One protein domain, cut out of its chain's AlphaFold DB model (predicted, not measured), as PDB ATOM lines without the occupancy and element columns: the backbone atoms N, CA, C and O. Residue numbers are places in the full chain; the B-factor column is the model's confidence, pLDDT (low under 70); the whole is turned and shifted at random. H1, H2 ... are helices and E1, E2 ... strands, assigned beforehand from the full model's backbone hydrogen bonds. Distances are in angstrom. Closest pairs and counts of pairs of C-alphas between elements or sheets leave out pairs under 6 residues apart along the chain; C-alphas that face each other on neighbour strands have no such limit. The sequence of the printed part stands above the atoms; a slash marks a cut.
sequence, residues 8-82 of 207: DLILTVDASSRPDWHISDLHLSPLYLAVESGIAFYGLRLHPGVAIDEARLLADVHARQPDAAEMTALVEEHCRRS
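What this domain is: This is residues 8 to 82 of the 207 residues of the protein "HTH araC/xylS-type domain-containing protein" of Proteobacteria bacterium SG_bin9 (UniProt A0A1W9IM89). A small three-stranded sheet is covered on one face by a helical hairpin, H1 and H2, in two layers, while residues 27 to 35 stick out as a free loop. The 75 printed residues include E1, E2, E3, H1 and H2 in chain order; the antiparallel sheet runs E2 E1 E3. The class is mixed, and the whole is compact: radius of gyration of the C-alphas 12.9 A, spans 39 by 33 by 19 A.

How they stand to each other: E1, residues 8 to 13, is antiparallel to E2, residues 19 to 23, with N 10 and O 22 2.8 A apart, and to E3, residues 40 to 46, with N 9 and O 44 2.9 A apart. H1, residues 54 to 64, lies over E2 at a height over the sheet of 8.9 A; their closest C-alphas, Trp 21 and Leu 58, are 6.8 A apart. H2, residues 68 to 78, touches H1, closest C-alphas Leu 57 and His 78 at 5.8 A, opposite ways at a shallow tilt of 33 degrees, only just short of steep. Every O i to N i+4 pair is within hydrogen-bond range in H1, 6 of 7 in H2.

Where its parts are: E1 begins at C-alpha 8 (104.958, 123.028, 135.048); H2 ends at C-alpha 78 (105.164, 119.386, 147.779). E3 is 19.4 A long.

The domain as a whole: The printed part has no cut. The E2 to E3 link is long. Residue 35 is under 70 in pLDDT.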
ATOM      1  N   ASP A   8     103.564 122.612 134.967       88.38
ATOM      2  CA  ASP A   8     104.958 123.028 135.048       88.38
ATOM      3  C   ASP A   8     105.100 124.051 136.169       88.38
ATOM      4  O   ASP A   8     104.276 124.955 136.291       88.38
ATOM      5  N   LEU A   9     106.151 123.926 136.973       90.25
ATOM      6  CA  LEU A   9     106.609 125.024 137.815       90.25
ATOM      7  C   LEU A   9     107.527 125.901 136.966       90.25
ATOM      8  O   LEU A   9     108.533 125.425 136.440       90.25
ATOM      9  N   ILE A  10     107.166 127.166 136.810       87.75
ATOM     10  CA  ILE A  10     107.805 128.091 135.882       87.75
ATOM     11  C   ILE A  10     108.395 129.254 136.673       87.75
ATOM     12  O   ILE A  10     107.699 129.912 137.444       87.75
ATOM     13  N   LEU A  11     109.677 129.516 136.436       86.56
ATOM     14  CA  LEU A  11     110.342 130.760 136.792       86.56
ATOM     15  C   LEU A  11     110.376 131.673 135.580       86.56
ATOM     16  O   LEU A  11     110.975 131.335 134.556       86.56
ATOM     17  N   THR A  12     109.810 132.856 135.744       86.25
ATOM     18  CA  THR A  12     109.998 133.983 134.841       86.25
ATOM     19  C   THR A  12     111.032 134.922 135.449       86.25
ATOM     20  O   THR A  12     110.938 135.276 136.622       86.25
ATOM     21  N   VAL A  13     112.019 135.339 134.661       83.75
ATOM     22  CA  VAL A  13     112.997 136.361 135.048       83.75
ATOM     23  C   VAL A  13     112.873 137.518 134.074       83.75
ATOM     24  O   VAL A  13     113.118 137.348 132.878       83.75
ATOM     25  N   ASP A  14     112.459 138.679 134.574       82.25
ATOM     26  CA  ASP A  14     112.335 139.887 133.759       82.25
ATOM     27  C   ASP A  14     113.700 140.540 133.459       82.25
ATOM     28  O   ASP A  14     114.748 140.137 133.972       82.25
ATOM     29  N   ALA A  15     113.693 141.605 132.651       78.12
ATOM     30  CA  ALA A  15     114.903 142.360 132.310       78.12
ATOM     31  C   ALA A  15     115.597 143.006 133.531       78.12
ATOM     32  O   ALA A  15     116.773 143.363 133.453       78.12
ATOM     33  N   SER A  16     114.894 143.141 134.659       79.38
ATOM     34  CA  SER A  16     115.441 143.628 135.934       79.38
ATOM     35  C   SER A  16     115.995 142.493 136.806       79.38
ATOM     36  O   SER A  16     116.366 142.730 137.955       79.38
ATOM     37  N   SER A  17     116.077 141.271 136.267       77.94
ATOM     38  CA  SER A  17     116.498 140.054 136.972       77.94
ATOM     39  C   SER A  17     115.623 139.698 138.177       77.94
ATOM     40  O   SER A  17     116.094 139.040 139.107       77.94
ATOM     41  N   ARG A  18     114.351 140.119 138.191       80.25
ATOM     42  CA  ARG A  18     113.425 139.764 139.267       80.25
ATOM     43  C   ARG A  18     112.785 138.398 138.978       80.25
ATOM     44  O   ARG A  18     112.152 138.257 137.931       80.25
ATOM     45  N   PRO A  19     112.919 137.414 139.886       86.00
ATOM     46  CA  PRO A  19     112.281 136.114 139.735       86.00
ATOM     47  C   PRO A  19     110.793 136.180 140.099       86.00
ATOM     48  O   PRO A  19     110.418 136.759 141.123       86.00
ATOM     49  N   ASP A  20     109.964 135.548 139.278       89.00
ATOM     50  CA  ASP A  20     108.536 135.342 139.505       89.00
ATOM     51  C   ASP A  20     108.184 133.872 139.260       89.00
ATOM     52  O   ASP A  20     108.412 133.344 138.167       89.00
ATOM     53  N   TRP A  21     107.666 133.202 140.287       91.19
ATOM     54  CA  TRP A  21     107.362 131.775 140.245       91.19
ATOM     55  C   TRP A  21     105.862 131.547 140.127       91.19
ATOM     56  O   TRP A  21     105.074 132.078 140.910       91.19
ATOM     57  N   HIS A  22     105.460 130.681 139.204       91.31
ATOM     58  CA  HIS A  22     104.070 130.258 139.067       91.31
ATOM     59  C   HIS A  22     103.975 128.797 138.635       91.31
ATOM     60  O   HIS A  22     104.919 128.227 138.093       91.31
ATOM     61  N   ILE A  23     102.821 128.182 138.878       92.31
ATOM     62  CA  ILE A  23     102.520 126.831 138.405       92.31
ATOM     63  C   ILE A  23     101.525 126.963 137.262       92.31
ATOM     64  O   ILE A  23     100.523 127.665 137.385       92.31
ATOM     65  N   SER A  24     101.809 126.308 136.144       90.56
ATOM     66  CA  SER A  24     100.936 126.341 134.981       90.56
ATOM     67  C   SER A  24      99.621 125.604 135.249       90.56
ATOM     68  O   SER A  24      99.556 124.658 136.044       90.56
ATOM     69  N   ASP A  25      98.547 126.038 134.593       91.06
ATOM     70  CA  ASP A  25      97.280 125.316 134.614       91.06
ATOM     71  C   ASP A  25      97.377 124.007 133.822       91.06
ATOM     72  O   ASP A  25      98.245 123.810 132.968       91.06
ATOM     73  N   LEU A  26      96.426 123.105 134.064       90.62
ATOM     74  CA  LEU A  26      96.224 121.972 133.170       90.62
ATOM     75  C   LEU A  26      95.558 122.456 131.874       90.62
ATOM     76  O   LEU A  26      94.347 122.676 131.816       90.62
ATOM     77  N   HIS A  27      96.352 122.604 130.821       89.31
ATOM     78  CA  HIS A  27      95.880 123.120 129.540       89.31
ATOM     79  C   HIS A  27      94.957 122.130 128.821       89.31
ATOM     80  O   HIS A  27      95.331 120.991 128.544       89.31
ATOM     81  N   LEU A  28      93.755 122.591 128.469       89.94
ATOM     82  CA  LEU A  28      92.769 121.825 127.691       89.94
ATOM     83  C   LEU A  28      92.808 122.161 126.188       89.94
ATOM     84  O   LEU A  28      92.151 121.500 125.387       89.94
ATOM     85  N   SER A  29      93.569 123.190 125.822       89.38
ATOM     86  CA  SER A  29      93.803 123.684 124.464       89.38
ATOM     87  C   SER A  29      95.223 124.267 124.377       89.38
ATOM     88  O   SER A  29      95.892 124.396 125.408       89.38
ATOM     89  N   PRO A  30      95.729 124.603 123.180       88.00
ATOM     90  CA  PRO A  30      97.046 125.206 123.039       88.00
ATOM     91  C   PRO A  30      97.180 126.515 123.821       88.00
ATOM     92  O   PRO A  30      96.312 127.382 123.768       88.00
ATOM     93  N   LEU A  31      98.311 126.670 124.511       83.75
ATOM     94  CA  LEU A  31      98.710 127.929 125.134       83.75
ATOM     95  C   LEU A  31      99.691 128.667 124.222       83.75
ATOM     96  O   LEU A  31     100.753 128.128 123.876       83.75
ATOM     97  N   TYR A  32      99.373 129.917 123.895       80.19
ATOM     98  CA  TYR A  32     100.261 130.837 123.188       80.19
ATOM     99  C   TYR A  32     100.805 131.867 124.173       80.19
ATOM    100  O   TYR A  32     100.051 132.662 124.724       80.19
ATOM    101  N   LEU A  33     102.118 131.845 124.388       72.62
ATOM    102  CA  LEU A  33     102.808 132.804 125.241       72.62
ATOM    103  C   LEU A  33     103.504 133.834 124.354       72.62
ATOM    104  O   LEU A  33     104.376 133.482 123.558       72.62
ATOM    105  N   ALA A  34     103.106 135.097 124.481       70.19
ATOM    106  CA  ALA A  34     103.876 136.208 123.944       70.19
ATOM    107  C   ALA A  34     105.027 136.484 124.915       70.19
ATOM    108  O   ALA A  34     104.799 136.850 126.064       70.19
ATOM    109  N   VAL A  35     106.256 136.259 124.460       68.31
ATOM    110  CA  VAL A  35     107.456 136.504 125.260       68.31
ATOM    111  C   VAL A  35     108.041 137.843 124.842       68.31
ATOM    112  O   VAL A  35     108.420 138.020 123.683       68.31
ATOM    113  N   GLU A  36     108.092 138.791 125.775       72.12
ATOM    114  CA  GLU A  36     108.798 140.049 125.550       72.12
ATOM    115  C   GLU A  36     110.310 139.803 125.497       72.12
ATOM    116  O   GLU A  36     110.856 138.941 126.191       72.12
ATOM    117  N   SER A  37     111.001 140.575 124.657       72.38
ATOM    118  CA  SER A  37     112.459 140.510 124.575       72.38
ATOM    119  C   SER A  37     113.078 140.855 125.932       72.38
ATOM    120  O   SER A  37     112.717 141.857 126.545       72.38
ATOM    121  N   GLY A  38     114.020 140.031 126.393       73.88
ATOM    122  CA  GLY A  38     114.673 140.197 127.694       73.88
ATOM    123  C   GLY A  38     114.005 139.458 128.857       73.88
ATOM    124  O   GLY A  38     114.543 139.512 129.958       73.88
ATOM    125  N   ILE A  39     112.897 138.742 128.627       77.44
ATOM    126  CA  ILE A  39     112.319 137.822 129.616       77.44
ATOM    127  C   ILE A  39     112.854 136.405 129.381       77.44
ATOM    128  O   ILE A  39     112.744 135.860 128.278       77.44
ATOM    129  N   ALA A  40     113.414 135.796 130.425       77.19
ATOM    130  CA  ALA A  40     113.814 134.393 130.425       77.19
ATOM    131  C   ALA A  40     112.785 133.537 131.174       77.19
ATOM    132  O   ALA A  40     112.279 133.941 132.218       77.19
ATOM    133  N   PHE A  41     112.515 132.338 130.657       77.75
ATOM    134  CA  PHE A  41     111.649 131.348 131.296       77.75
ATOM    135  C   PHE A  41     112.429 130.068 131.575       77.75
ATOM    136  O   PHE A  41     113.162 129.585 130.708       77.75
ATOM    137  N   TYR A  42     112.217 129.498 132.756       78.88
ATOM    138  CA  TYR A  42     112.740 128.197 133.154       78.88
ATOM    139  C   TYR A  42     111.581 127.346 133.662       78.88
ATOM    140  O   TYR A  42     110.920 127.722 134.625       78.88
ATOM    141  N   GLY A  43     111.318 126.219 133.001       79.69
ATOM    142  CA  GLY A  43     110.232 125.312 133.358       79.69
ATOM    143  C   GLY A  43     110.750 124.010 133.956       79.69
ATOM    144  O   GLY A  43     111.659 123.379 133.412       79.69
ATOM    145  N   LEU A  44     110.132 123.582 135.053       83.75
ATOM    146  CA  LEU A  44     110.252 122.235 135.584       83.75
ATOM    147  C   LEU A  44     108.936 121.498 135.365       83.75
ATOM    148  O   LEU A  44     107.918 121.827 135.979       83.75
ATOM    149  N   ARG A  45     108.964 120.499 134.483       86.25
ATOM    150  CA  ARG A  45     107.774 119.734 134.127       86.25
ATOM    151  C   ARG A  45     107.429 118.734 135.220       86.25
ATOM    152  O   ARG A  45     108.250 117.898 135.601       86.25
ATOM    153  N   LEU A  46     106.191 118.798 135.691       88.69
ATOM    154  CA  LEU A  46     105.644 117.903 136.698       88.69
ATOM    155  C   LEU A  46     104.896 116.750 136.025       88.69
ATOM    156  O   LEU A  46     104.269 116.912 134.977       88.69
ATOM    157  N   HIS A  47     104.947 115.568 136.643       86.62
ATOM    158  CA  HIS A  47     104.297 114.385 136.088       86.62
ATOM    159  C   HIS A  47     102.778 114.570 135.934       86.62
ATOM    160  O   HIS A  47     102.127 115.101 136.839       86.62
ATOM    161  N   PRO A  48     102.183 114.036 134.854       89.88
ATOM    162  CA  PRO A  48     100.741 113.972 134.712       89.88
ATOM    163  C   PRO A  48     100.050 113.330 135.913       89.88
ATOM    164  O   PRO A  48     100.454 112.276 136.411       89.88
ATOM    165  N   GLY A  49      99.003 113.997 136.388       91.94
ATOM    166  CA  GLY A  49      98.201 113.542 137.516       91.94
ATOM    167  C   GLY A  49      98.860 113.644 138.892       91.94
ATOM    168  O   GLY A  49      98.338 113.089 139.862       91.94
ATOM    169  N   VAL A  50      99.995 114.339 139.006       93.50
ATOM    170  CA  VAL A  50     100.593 114.642 140.307       93.50
ATOM    171  C   VAL A  50      99.689 115.587 141.104       93.50
ATOM    172  O   VAL A  50      99.110 116.530 140.562       93.50
ATOM    173  N   ALA A  51      99.546 115.324 142.401       94.00
ATOM    174  CA  ALA A  51      98.885 116.248 143.311       94.00
ATOM    175  C   ALA A  51      99.905 117.281 143.793       94.00
ATOM    176  O   ALA A  51     100.983 116.894 144.239       94.00
ATOM    177  N   ILE A  52      99.560 118.564 143.731       95.12
ATOM    178  CA  ILE A  52     100.468 119.662 144.070       95.12
ATOM    179  C   ILE A  52      99.863 120.452 145.227       95.12
ATOM    180  O   ILE A  52      98.713 120.888 145.140       95.12
ATOM    181  N   ASP A  53     100.622 120.650 146.304       96.06
ATOM    182  CA  ASP A  53     100.299 121.676 147.301       96.06
ATOM    183  C   ASP A  53     100.807 123.035 146.799       96.06
ATOM    184  O   ASP A  53     101.876 123.510 147.176       96.06
ATOM    185  N   GLU A  54     100.062 123.624 145.861       95.31
ATOM    186  CA  GLU A  54     100.511 124.802 145.107       95.31
ATOM    187  C   GLU A  54     100.835 125.989 146.006       95.31
ATOM    188  O   GLU A  54     101.846 126.657 145.810       95.31
ATOM    189  N   ALA A  55      99.999 126.233 147.016       95.88
ATOM    190  CA  ALA A  55     100.180 127.356 147.923       95.88
ATOM    191  C   ALA A  55     101.490 127.231 148.714       95.88
ATOM    192  O   ALA A  55     102.210 128.220 148.857       95.88
ATOM    193  N   ARG A  56     101.814 126.028 149.207       96.88
ATOM    194  CA  ARG A  56     103.057 125.796 149.955       96.88
ATOM    195  C   ARG A  56     104.278 125.783 149.054       96.88
ATOM    196  O   ARG A  56     105.250 126.456 149.378       96.88
ATOM    197  N   LEU A  57     104.201 125.106 147.908       96.12
ATOM    198  CA  LEU A  57     105.296 125.088 146.942       96.12
ATOM    199  C   LEU A  57     105.658 126.511 146.509       96.12
ATOM    200  O   LEU A  57     106.824 126.889 146.575       96.12
ATOM    201  N   LEU A  58     104.662 127.321 146.131       95.69
ATOM    202  CA  LEU A  58     104.885 128.708 145.727       95.69
ATOM    203  C   LEU A  58     105.406 129.574 146.879       95.69
ATOM    204  O   LEU A  58     106.270 130.417 146.649       95.69
ATOM    205  N   ALA A  59     104.918 129.388 148.107       95.69
ATOM    206  CA  ALA A  59     105.442 130.116 149.261       95.69
ATOM    207  C   ALA A  59     106.933 129.813 149.491       95.69
ATOM    208  O   ALA A  59     107.726 130.741 149.670       95.69
ATOM    209  N   ASP A  60     107.326 128.541 149.418       95.69
ATOM    210  CA  ASP A  60     108.700 128.115 149.674       95.69
ATOM    211  C   ASP A  60     109.665 128.543 148.566       95.69
ATOM    212  O   ASP A  60     110.747 129.051 148.872       95.69
ATOM    213  N   VAL A  61     109.291 128.414 147.285       93.69
ATOM    214  CA  VAL A  61     110.162 128.866 146.180       93.69
ATOM    215  C   VAL A  61     110.339 130.386 146.192       93.69
ATOM    216  O   VAL A  61     111.449 130.869 145.973       93.69
ATOM    217  N   HIS A  62     109.297 131.154 146.536       92.44
ATOM    218  CA  HIS A  62     109.419 132.607 146.673       92.44
ATOM    219  C   HIS A  62     110.297 133.011 147.860       92.44
ATOM    220  O   HIS A  62     111.085 133.951 147.736       92.44
ATOM    221  N   ALA A  63     110.175 132.315 148.993       92.75
ATOM    222  CA  ALA A  63     110.943 132.611 150.197       92.75
ATOM    223  C   ALA A  63     112.422 132.224 150.063       92.75
ATOM    224  O   ALA A  63     113.291 132.949 150.548       92.75
ATOM    225  N   ARG A  64     112.708 131.084 149.426       92.12
ATOM    226  CA  ARG A  64     114.059 130.509 149.364       92.12
ATOM    227  C   ARG A  64     114.838 130.923 148.123       92.12
ATOM    228  O   ARG A  64     116.060 130.925 148.188       92.12
ATOM    229  N   GLN A  65     114.152 131.280 147.034       89.19
ATOM    230  CA  GLN A  65     114.763 131.507 145.717       89.19
ATOM    231  C   GLN A  65     115.735 130.372 145.342       89.19
ATOM    232  O   GLN A  65     116.925 130.616 145.140       89.19
ATOM    233  N   PRO A  66     115.230 129.125 145.320       87.75
ATOM    234  CA  PRO A  66     116.052 127.928 145.216       87.75
ATOM    235  C   PRO A  66     116.820 127.862 143.896       87.75
ATOM    236  O   PRO A  66     116.327 128.274 142.841       87.75
ATOM    237  N   ASP A  67     118.005 127.259 143.946       83.81
ATOM    238  CA  ASP A  67     118.689 126.820 142.733       83.81
ATOM    239  C   ASP A  67     118.032 125.560 142.124       83.81
ATOM    240  O   ASP A  67     117.021 125.045 142.606       83.81
ATOM    241  N   ALA A  68     118.598 125.042 141.032       76.25
ATOM    242  CA  ALA A  68     118.039 123.880 140.338       76.25
ATOM    243  C   ALA A  68     118.013 122.592 141.190       76.25
ATOM    244  O   ALA A  68     117.116 121.759 141.020       76.25
ATOM    245  N   ALA A  69     118.985 122.401 142.087       78.19
ATOM    246  CA  ALA A  69     119.054 121.213 142.932       78.19
ATOM    247  C   ALA A  69     118.028 121.303 144.068       78.19
ATOM    248  O   ALA A  69     117.261 120.364 144.289       78.19
ATOM    249  N   GLU A  70     117.956 122.458 144.730       87.56
ATOM    250  CA  GLU A  70     116.955 122.727 145.765       87.56
ATOM    251  C   GLU A  70     115.529 122.675 145.212       87.56
ATOM    252  O   GLU A  70     114.618 122.202 145.893       87.56
ATOM    253  N   MET A  71     115.341 123.094 143.957       85.56
ATOM    254  CA  MET A  71     114.046 123.018 143.293       85.56
ATOM    255  C   MET A  71     113.502 121.594 143.234       85.56
ATOM    256  O   MET A  71     112.325 121.356 143.499       85.56
ATOM    257  N   THR A  72     114.364 120.643 142.877       83.75
ATOM    258  CA  THR A  72     113.970 119.237 142.751       83.75
ATOM    259  C   THR A  72     113.478 118.709 144.098       83.75
ATOM    260  O   THR A  72     112.417 118.093 144.159       83.75
ATOM    261  N   ALA A  73     114.178 119.044 145.187       87.81
ATOM    262  CA  ALA A  73     113.773 118.664 146.539       87.81
ATOM    263  C   ALA A  73     112.428 119.288 146.952       87.81
ATOM    264  O   ALA A  73     111.582 118.599 147.517       87.81
ATOM    265  N   LEU A  74     112.192 120.567 146.632       91.44
ATOM    266  CA  LEU A  74     110.912 121.231 146.913       91.44
ATOM    267  C   LEU A  74     109.754 120.608 146.126       91.44
ATOM    268  O   LEU A  74     108.658 120.438 146.661       91.44
ATOM    269  N   VAL A  75     109.985 120.231 144.867       90.50
ATOM    270  CA  VAL A  75     108.990 119.491 144.085       90.50
ATOM    271  C   VAL A  75     108.705 118.134 144.718       90.50
ATOM    272  O   VAL A  75     107.539 117.786 144.855       90.50
ATOM    273  N   GLU A  76     109.714 117.378 145.139       89.62
ATOM    274  CA  GLU A  76     109.504 116.087 145.811       89.62
ATOM    275  C   GLU A  76     108.750 116.223 147.145       89.62
ATOM    276  O   GLU A  76     107.939 115.359 147.489       89.62
ATOM    277  N   GLU A  77     108.972 117.316 147.877       94.38
ATOM    278  CA  GLU A  77     108.296 117.613 149.142       94.38
ATOM    279  C   GLU A  77     106.809 117.964 148.947       94.38
ATOM    280  O   GLU A  77     105.938 117.459 149.667       94.38
ATOM    281  N   HIS A  78     106.502 118.804 147.954       96.12
ATOM    282  CA  HIS A  78     105.164 119.386 147.779       96.12
ATOM    283  C   HIS A  78     104.309 118.710 146.702       96.12
ATOM    284  O   HIS A  78     103.087 118.892 146.681       96.12
ATOM    285  N   CYS A  79     104.913 117.898 145.833       94.81
ATOM    286  CA  CYS A  79     104.222 117.166 144.776       94.81
ATOM    287  C   CYS A  79     104.143 115.674 145.110       94.81
ATOM    288  O   CYS A  79     105.140 114.955 145.144       94.81
ATOM    289  N   ARG A  80     102.924 115.159 145.292       93.50
ATOM    290  CA  ARG A  80     102.685 113.742 145.592       93.50
ATOM    291  C   ARG A  80     102.178 112.995 144.370       93.50
ATOM    292  O   ARG A  80     101.087 113.262 143.861       93.50
ATOM    293  N   ARG A  81     102.943 111.993 143.940       91.75
ATOM    294  CA  ARG A  81     102.509 111.024 142.929       91.75
ATOM    295  C   ARG A  81     101.691 109.920 143.588       91.75
ATOM    296  O   ARG A  81     102.128 109.318 144.565       91.75
ATOM    297  N   SER A  82     100.519 109.634 143.033       95.50
ATOM    298  CA  SER A  82      99.739 108.453 143.402       95.50
ATOM    299  C   SER A  82     100.015 107.339 142.391       95.50
ATOM    300  O   SER A  82      99.671 107.523 141.219       95.50
TER     301      SER A  82